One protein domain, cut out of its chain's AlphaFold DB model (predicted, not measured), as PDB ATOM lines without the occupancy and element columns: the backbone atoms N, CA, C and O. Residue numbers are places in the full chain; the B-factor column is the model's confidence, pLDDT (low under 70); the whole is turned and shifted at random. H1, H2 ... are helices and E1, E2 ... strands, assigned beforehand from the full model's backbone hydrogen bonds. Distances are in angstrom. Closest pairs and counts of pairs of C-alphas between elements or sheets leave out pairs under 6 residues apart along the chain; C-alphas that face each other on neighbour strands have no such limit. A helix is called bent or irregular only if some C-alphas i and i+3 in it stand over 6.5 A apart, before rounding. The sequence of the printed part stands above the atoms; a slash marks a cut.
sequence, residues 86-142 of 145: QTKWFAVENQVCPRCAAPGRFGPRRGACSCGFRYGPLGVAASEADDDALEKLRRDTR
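AT A GLANCE: This is residues 86 to 142 of the 145 residues of an uncharacterized protein of Phycisphaerae bacterium SM23_33 (UniProt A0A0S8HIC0). A small compact head, in which helix H1 packs beside strand E1 of a two-stranded hairpin, is joined by a long looping link to a helix, H2, that sticks out by itself as a free arm. The arm is made by residues 123 to 142, with H2 in it, and together with the head it gives the length of the whole, while a short further pairing at residues 118 to 119 folds the chain back beside E2. The printed part has 57 residues with two named helices and two named strands, in the order H1, E1, E2, H2; the sheet order is E1, E2, antiparallel. The class is mixed, helices and strands, though under half of the residues are in named elements, 27 of the 57. The whole is loose, with a radius of gyration of the C-alphas of 13.4 A, and flat, spanning 37 by 27 by 13 A.

HOW THE PARTS SIT: The printed part begins with H1, residues 86 to 94, and a short link of 9 residues joins it to E1, residues 104 to 106. The closest C-alphas of H1 and E1 are those of Val 92 and Phe 106, 4.8 A apart; the two elements have 3 pairs of C-alphas within 8 A, and their centres are 9.8 A apart. A tight link of 4 residues joins E1 to E2, residues 111 to 113, and the two strands form a hairpin. E1 and E2 are antiparallel, with 172 degrees between their N-to-C directions. The C-alphas of Arg 105 and Ala 112 face each other at 5.4 A, and those of Phe 106 and Gly 111 at 4.0 A. Across this pair the N of Arg 105 and the O of Ala 112 are within hydrogen-bond range at 2.9 A, and the N of Ala 112 and the O of Arg 105 at 2.8 A. H1 and E2 are only just apart, with 8.1 A between their closest C-alphas. Residues 111 to 112 of E2 also pair, antiparallel, with residues 118 to 119, a stretch too short to be named. H2, residues 129 to 140, is apart from H1 and from E1, and it stands free. In H1 every O i to N i+4 pair is within hydrogen-bond range, and in H2 7 of 8 are.

IN THESE COORDINATES: H1 has 9 residues, begins at C-alpha 86 at (27.924, -0.952, -0.382) and measures 12.1 A from first to last C-alpha. E1, from Gly 104 to Phe 106, and E2, from Gly 111 to Cys 113, have 3 residues each. C-alpha 104, at the first residue of E1, is at (40.075, -12.681, 0.191). H2 is the longest helix, with 12 residues from Ala 129 to Asp 140 and 17.3 A from first to last C-alpha; it ends with C-alpha 140 at (35.312, 12.401, -18.335). Neither helix is bent.

THE WHOLE: The two C-alphas farthest apart are those of Cys 115 and Arg 142, 38.4 A, and the first and last printed C-alphas, of Gln 86 and Arg 142, are 23.2 A apart. Without the stretch that stands free, the body of 37 residues spans 22 by 20 by 12 A, with a radius of gyration of 8.5 A. The printed part has no cut. The link from E2 to H2 is long, 15 residues, 114 to 128, with no named element in it. The mean pLDDT of the printed part is 71.6; residues 120 to 142 are under 70, and the mean for H2 is 58.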
ATOM      1  N   GLN A  86      27.235  -1.230  -1.644       72.19
ATOM      2  CA  GLN A  86      27.924  -0.952  -0.382       72.19
ATOM      3  C   GLN A  86      28.747  -2.142   0.113       72.19
ATOM      4  O   GLN A  86      29.918  -1.981   0.456       72.19
ATOM      5  N   THR A  87      28.193  -3.349   0.067       74.38
ATOM      6  CA  THR A  87      28.890  -4.567   0.477       74.38
ATOM      7  C   THR A  87      30.051  -4.853  -0.476       74.38
ATOM      8  O   THR A  87      31.108  -5.331  -0.055       74.38
ATOM      9  N   LYS A  88      29.908  -4.501  -1.766       75.88
ATOM     10  CA  LYS A  88      30.997  -4.584  -2.755       75.88
ATOM     11  C   LYS A  88      32.153  -3.669  -2.397       75.88
ATOM     12  O   LYS A  88      33.296  -4.122  -2.388       75.88
ATOM     13  N   TRP A  89      31.850  -2.410  -2.103       79.69
ATOM     14  CA  TRP A  89      32.841  -1.426  -1.682       79.69
ATOM     15  C   TRP A  89      33.547  -1.867  -0.405       79.69
ATOM     16  O   TRP A  89      34.773  -1.917  -0.393       79.69
ATOM     17  N   PHE A  90      32.791  -2.320   0.597       83.06
ATOM     18  CA  PHE A  90      33.350  -2.834   1.842       83.06
ATOM     19  C   PHE A  90      34.332  -3.990   1.607       83.06
ATOM     20  O   PHE A  90      35.444  -3.974   2.137       83.06
ATOM     21  N   ALA A  91      33.964  -4.971   0.776       86.06
ATOM     22  CA  ALA A  91      34.830  -6.109   0.470       86.06
ATOM     23  C   ALA A  91      36.114  -5.694  -0.273       86.06
ATOM     24  O   ALA A  91      37.176  -6.263  -0.018       86.06
ATOM     25  N   VAL A  92      36.038  -4.711  -1.180       87.88
ATOM     26  CA  VAL A  92      37.197  -4.179  -1.923       87.88
ATOM     27  C   VAL A  92      38.121  -3.368  -1.018       87.88
ATOM     28  O   VAL A  92      39.336  -3.539  -1.080       87.88
ATOM     29  N   GLU A  93      37.563  -2.511  -0.170       90.56
ATOM     30  CA  GLU A  93      38.324  -1.641   0.727       90.56
ATOM     31  C   GLU A  93      39.034  -2.440   1.826       90.56
ATOM     32  O   GLU A  93      40.210  -2.218   2.098       90.56
ATOM     33  N   ASN A  94      38.348  -3.433   2.398       90.00
ATOM     34  CA  ASN A  94      38.852  -4.186   3.546       90.00
ATOM     35  C   ASN A  94      39.530  -5.508   3.164       90.00
ATOM     36  O   ASN A  94      40.109  -6.166   4.022       90.00
ATOM     37  N   GLN A  95      39.448  -5.933   1.897       91.25
ATOM     38  CA  GLN A  95      39.924  -7.245   1.428       91.25
ATOM     39  C   GLN A  95      39.366  -8.429   2.247       91.25
ATOM     40  O   GLN A  95      39.999  -9.478   2.392       91.25
ATOM     41  N   VAL A  96      38.143  -8.281   2.760       89.62
ATOM     42  CA  VAL A  96      37.463  -9.264   3.610       89.62
ATOM     43  C   VAL A  96      36.228  -9.808   2.908       89.62
ATOM     44  O   VAL A  96      35.474  -9.088   2.253       89.62
ATOM     45  N   CYS A  97      36.017 -11.116   3.044       84.50
ATOM     46  CA  CYS A  97      34.879 -11.785   2.462       84.50
ATOM     47  C   CYS A  97      33.597 -11.405   3.210       84.50
ATOM     48  O   CYS A  97      33.467 -11.699   4.395       84.50
ATOM     49  N   PRO A  98      32.592 -10.877   2.509       77.00
ATOM     50  CA  PRO A  98      31.311 -10.479   3.093       77.00
ATOM     51  C   PRO A  98      30.499 -11.655   3.652       77.00
ATOM     52  O   PRO A  98      29.596 -11.466   4.455       77.00
ATOM     53  N   ARG A  99      30.802 -12.882   3.211       78.31
ATOM     54  CA  ARG A  99      30.050 -14.087   3.575       78.31
ATOM     55  C   ARG A  99      30.606 -14.789   4.812       78.31
ATOM     56  O   ARG A  99      29.845 -15.390   5.557       78.31
ATOM     57  N   CYS A 100      31.923 -14.776   4.991       83.31
ATOM     58  CA  CYS A 100      32.587 -15.534   6.057       83.31
ATOM     59  C   CYS A 100      33.581 -14.711   6.882       83.31
ATOM     60  O   CYS A 100      34.278 -15.287   7.709       83.31
ATOM     61  N   ALA A 101      33.696 -13.406   6.625       85.12
ATOM     62  CA  ALA A 101      34.662 -12.495   7.242       85.12
ATOM     63  C   ALA A 101      36.147 -12.903   7.100       85.12
ATOM     64  O   ALA A 101      37.022 -12.274   7.689       85.12
ATOM     65  N   ALA A 102      36.462 -13.921   6.292       87.94
ATOM     66  CA  ALA A 102      37.836 -14.337   6.037       87.94
ATOM     67  C   ALA A 102      38.514 -13.424   4.997       87.94
ATOM     68  O   ALA A 102      37.828 -12.914   4.104       87.94
ATOM     69  N   PRO A 103      39.848 -13.268   5.034       89.62
ATOM     70  CA  PRO A 103      40.580 -12.552   3.995       89.62
ATOM     71  C   PRO A 103      40.320 -13.141   2.599       89.62
ATOM     72  O   PRO A 103      40.205 -14.359   2.421       89.62
ATOM     73  N   GLY A 104      40.237 -12.280   1.588       87.31
ATOM     74  CA  GLY A 104      40.075 -12.681   0.191       87.31
ATOM     75  C   GLY A 104      40.682 -11.662  -0.768       87.31
ATOM     76  O   GLY A 104      41.299 -10.694  -0.344       87.31
ATOM     77  N   ARG A 105      40.533 -11.897  -2.075       89.19
ATOM     78  CA  ARG A 105      40.973 -10.953  -3.113       89.19
ATOM     79  C   ARG A 105      39.750 -10.336  -3.762       89.19
ATOM     80  O   ARG A 105      39.045 -11.025  -4.500       89.19
ATOM     81  N   PHE A 106      39.511  -9.055  -3.514       87.88
ATOM     82  CA  PHE A 106      38.325  -8.352  -3.998       87.88
ATOM     83  C   PHE A 106      38.718  -7.080  -4.748       87.88
ATOM     84  O   PHE A 106      39.542  -6.300  -4.282       87.88
ATOM     85  N   GLY A 107      38.125  -6.873  -5.920       85.88
ATOM     86  CA  GLY A 107      38.331  -5.696  -6.754       85.88
ATOM     87  C   GLY A 107      37.028  -5.209  -7.396       85.88
ATOM     88  O   GLY A 107      36.031  -5.930  -7.424       85.88
ATOM     89  N   PRO A 108      37.012  -4.005  -7.988       79.44
ATOM     90  CA  PRO A 108      35.779  -3.342  -8.425       79.44
ATOM     91  C   PRO A 108      34.950  -4.126  -9.448       79.44
ATOM     92  O   PRO A 108      33.752  -3.895  -9.581       79.44
ATOM     93  N   ARG A 109      35.557  -5.056 -10.190       76.12
ATOM     94  CA  ARG A 109      34.879  -5.870 -11.215       76.12
ATOM     95  C   ARG A 109      34.857  -7.370 -10.907       76.12
ATOM     96  O   ARG A 109      34.055  -8.086 -11.498       76.12
ATOM     97  N   ARG A 110      35.698  -7.849  -9.984       84.25
ATOM     98  CA  ARG A 110      35.836  -9.278  -9.664       84.25
ATOM     99  C   ARG A 110      36.295  -9.497  -8.231       84.25
ATOM    100  O   ARG A 110      37.068  -8.697  -7.714       84.25
ATOM    101  N   GLY A 111      35.915 -10.615  -7.632       86.31
ATOM    102  CA  GLY A 111      36.403 -10.988  -6.311       86.31
ATOM    103  C   GLY A 111      36.266 -12.473  -6.021       86.31
ATOM    104  O   GLY A 111      35.395 -13.131  -6.588       86.31
ATOM    105  N   ALA A 112      37.131 -13.001  -5.158       85.12
ATOM    106  CA  ALA A 112      37.155 -14.408  -4.776       85.12
ATOM    107  C   ALA A 112      37.640 -14.613  -3.329       85.12
ATOM    108  O   ALA A 112      38.545 -13.927  -2.851       85.12
ATOM    109  N   CYS A 113      37.066 -15.612  -2.658       84.50
ATOM    110  CA  CYS A 113      37.454 -16.079  -1.329       84.50
ATOM    111  C   CYS A 113      37.630 -17.605  -1.311       84.50
ATOM    112  O   CYS A 113      36.986 -18.330  -2.075       84.50
ATOM    113  N   SER A 114      38.454 -18.097  -0.385       82.94
ATOM    114  CA  SER A 114      38.666 -19.525  -0.119       82.94
ATOM    115  C   SER A 114      37.397 -20.263   0.317       82.94
ATOM    116  O   SER A 114      37.271 -21.453   0.047       82.94
ATOM    117  N   CYS A 115      36.410 -19.569   0.895       75.94
ATOM    118  CA  CYS A 115      35.108 -20.150   1.248       75.94
ATOM    119  C   CYS A 115      34.231 -20.507   0.030       75.94
ATOM    120  O   CYS A 115      33.088 -20.932   0.180       75.94
ATOM    121  N   GLY A 116      34.735 -20.284  -1.188       73.94
ATOM    122  CA  GLY A 116      34.022 -20.541  -2.436       73.94
ATOM    123  C   GLY A 116      33.187 -19.361  -2.933       73.94
ATOM    124  O   GLY A 116      32.581 -19.470  -3.998       73.94
ATOM    125  N   PHE A 117      33.175 -18.232  -2.217       76.56
ATOM    126  CA  PHE A 117      32.521 -16.998  -2.660       76.56
ATOM    127  C   PHE A 117      33.278 -16.345  -3.826       76.56
ATOM    128  O   PHE A 117      34.498 -16.188  -3.755       76.56
ATOM    129  N   ARG A 118      32.561 -15.965  -4.896       79.06
ATOM    130  CA  ARG A 118      33.124 -15.339  -6.107       79.06
ATOM    131  C   ARG A 118      32.110 -14.394  -6.761       79.06
ATOM    132  O   ARG A 118      30.934 -14.741  -6.815       79.06
ATOM    133  N   TYR A 119      32.563 -13.274  -7.325       73.94
ATOM    134  CA  TYR A 119      31.760 -12.417  -8.209       73.94
ATOM    135  C   TYR A 119      32.583 -11.886  -9.390       73.94
ATOM    136  O   TYR A 119      33.813 -11.851  -9.332       73.94
ATOM    137  N   GLY A 120      31.891 -11.434 -10.437       69.56
ATOM    138  CA  GLY A 120      32.487 -11.001 -11.704       69.56
ATOM    139  C   GLY A 120      32.442 -12.093 -12.784       69.56
ATOM    140  O   GLY A 120      32.146 -13.250 -12.475       69.56
ATOM    141  N   PRO A 121      32.687 -11.736 -14.057       59.00
ATOM    142  CA  PRO A 121      32.602 -12.666 -15.179       59.00
ATOM    143  C   PRO A 121      33.616 -13.809 -15.032       59.00
ATOM    144  O   PRO A 121      34.813 -13.592 -14.835       59.00
ATOM    145  N   LEU A 122      33.122 -15.047 -15.116       49.31
ATOM    146  CA  LEU A 122      33.942 -16.253 -15.111       49.31
ATOM    147  C   LEU A 122      34.484 -16.489 -16.525       49.31
ATOM    148  O   LEU A 122      33.773 -17.007 -17.377       49.31
ATOM    149  N   GLY A 123      35.749 -16.134 -16.755       48.53
ATOM    150  CA  GLY A 123      36.526 -16.692 -17.863       48.53
ATOM    151  C   GLY A 123      36.373 -16.017 -19.225       48.53
ATOM    152  O   GLY A 123      36.059 -16.683 -20.203       48.53
ATOM    153  N   VAL A 124      36.739 -14.741 -19.324       40.56
ATOM    154  CA  VAL A 124      37.367 -14.231 -20.550       40.56
ATOM    155  C   VAL A 124      38.644 -13.533 -20.109       40.56
ATOM    156  O   VAL A 124      38.618 -12.763 -19.147       40.56
ATOM    157  N   ALA A 125      39.772 -13.892 -20.726       43.41
ATOM    158  CA  ALA A 125      41.036 -13.197 -20.529       43.41
ATOM    159  C   ALA A 125      40.769 -11.691 -20.608       43.41
ATOM    160  O   ALA A 125      40.048 -11.259 -21.503       43.41
ATOM    161  N   ALA A 126      41.278 -10.933 -19.637       44.88
ATOM    162  CA  ALA A 126      41.173  -9.483 -19.634       44.88
ATOM    163  C   ALA A 126      41.760  -8.969 -20.953       44.88
ATOM    164  O   ALA A 126      42.976  -8.928 -21.109       44.88
ATOM    165  N   SER A 127      40.903  -8.690 -21.935       44.69
ATOM    166  CA  SER A 127      41.334  -8.053 -23.166       44.69
ATOM    167  C   SER A 127      41.576  -6.593 -22.832       44.69
ATOM    168  O   SER A 127      40.702  -5.947 -22.253       44.69
ATOM    169  N   GLU A 128      42.739  -6.093 -23.228       47.94
ATOM    170  CA  GLU A 128      43.244  -4.725 -23.045       47.94
ATOM    171  C   GLU A 128      42.233  -3.623 -23.438       47.94
ATOM    172  O   GLU A 128      42.334  -2.493 -22.973       47.94
ATOM    173  N   ALA A 129      41.182  -3.965 -24.191       49.44
ATOM    174  CA  ALA A 129      40.028  -3.110 -24.477       49.44
ATOM    175  C   ALA A 129      39.288  -2.573 -23.229       49.44
ATOM    176  O   ALA A 129      38.618  -1.542 -23.305       49.44
ATOM    177  N   ASP A 130      39.384  -3.255 -22.082       51.50
ATOM    178  CA  ASP A 130      38.697  -2.849 -20.849       51.50
ATOM    179  C   ASP A 130      39.423  -1.744 -20.066       51.50
ATOM    180  O   ASP A 130      38.765  -0.963 -19.365       51.50
ATOM    181  N   ASP A 131      40.751  -1.653 -20.188       52.94
ATOM    182  CA  ASP A 131      41.544  -0.618 -19.514       52.94
ATOM    183  C   ASP A 131      41.376   0.742 -20.214       52.94
ATOM    184  O   ASP A 131      41.186   1.756 -19.537       52.94
ATOM    185  N   ASP A 132      41.264   0.756 -21.547       53.97
ATOM    186  CA  ASP A 132      40.946   1.956 -22.337       53.97
ATOM    187  C   ASP A 132      39.565   2.539 -21.989       53.97
ATOM    188  O   ASP A 132      39.392   3.756 -21.860       53.97
ATOM    189  N   ALA A 133      38.565   1.678 -21.770       56.38
ATOM    190  CA  ALA A 133      37.230   2.112 -21.355       56.38
ATOM    191  C   ALA A 133      37.234   2.721 -19.940       56.38
ATOM    192  O   ALA A 133      36.494   3.670 -19.659       56.38
ATOM    193  N   LEU A 134      38.079   2.195 -19.045       56.09
ATOM    194  CA  LEU A 134      38.225   2.705 -17.682       56.09
ATOM    195  C   LEU A 134      38.995   4.033 -17.646       56.09
ATOM    196  O   LEU A 134      38.658   4.915 -16.851       56.09
ATOM    197  N   GLU A 135      40.007   4.193 -18.501       63.78
ATOM    198  CA  GLU A 135      40.763   5.439 -18.613       63.78
ATOM    199  C   GLU A 135      39.911   6.563 -19.216       63.78
ATOM    200  O   GLU A 135      39.942   7.692 -18.719       63.78
ATOM    201  N   LYS A 136      39.060   6.245 -20.199       62.72
ATOM    202  CA  LYS A 136      38.110   7.200 -20.789       62.72
ATOM    203  C   LYS A 136      37.108   7.735 -19.757       62.72
ATOM    204  O   LYS A 136      36.978   8.944 -19.596       62.72
ATOM    205  N   LEU A 137      36.515   6.852 -18.947       56.34
ATOM    206  CA  LEU A 137      35.601   7.242 -17.860       56.34
ATOM    207  C   LEU A 137      36.279   8.089 -16.766       56.34
ATOM    208  O   LEU A 137      35.648   8.975 -16.186       56.34
ATOM    209  N   ARG A 138      37.564   7.842 -16.475       65.69
ATOM    210  CA  ARG A 138      38.350   8.647 -15.520       65.69
ATOM    211  C   ARG A 138      38.692  10.041 -16.047       65.69
ATOM    212  O   ARG A 138      38.846  10.954 -15.239       65.69
ATOM    213  N   ARG A 139      38.833  10.209 -17.366       66.19
ATOM    214  CA  ARG A 139      39.033  11.526 -17.993       66.19
ATOM    215  C   ARG A 139      37.744  12.345 -17.968       66.19
ATOM    216  O   ARG A 139      37.787  13.500 -17.555       66.19
ATOM    217  N   ASP A 140      36.613  11.719 -18.282       63.69
ATOM    218  CA  ASP A 140      35.312  12.401 -18.335       63.69
ATOM    219  C   ASP A 140      34.822  12.854 -16.947       63.69
ATOM    220  O   ASP A 140      34.162  13.879 -16.815       63.69
ATOM    221  N   THR A 141      35.202  12.146 -15.879       60.50
ATOM    222  CA  THR A 141      34.863  12.521 -14.488       60.50
ATOM    223  C   THR A 141      35.817  13.540 -13.856       60.50
ATOM    224  O   THR A 141      35.574  13.982 -12.734       60.50
ATOM    225  N   ARG A 142      36.900  13.926 -14.547       60.66
ATOM    226  CA  ARG A 142      37.893  14.902 -14.062       60.66
ATOM    227  C   ARG A 142      37.819  16.267 -14.740       60.66
ATOM    228  O   ARG A 142      38.640  17.113 -14.401       60.66
TER     229      ARG A 142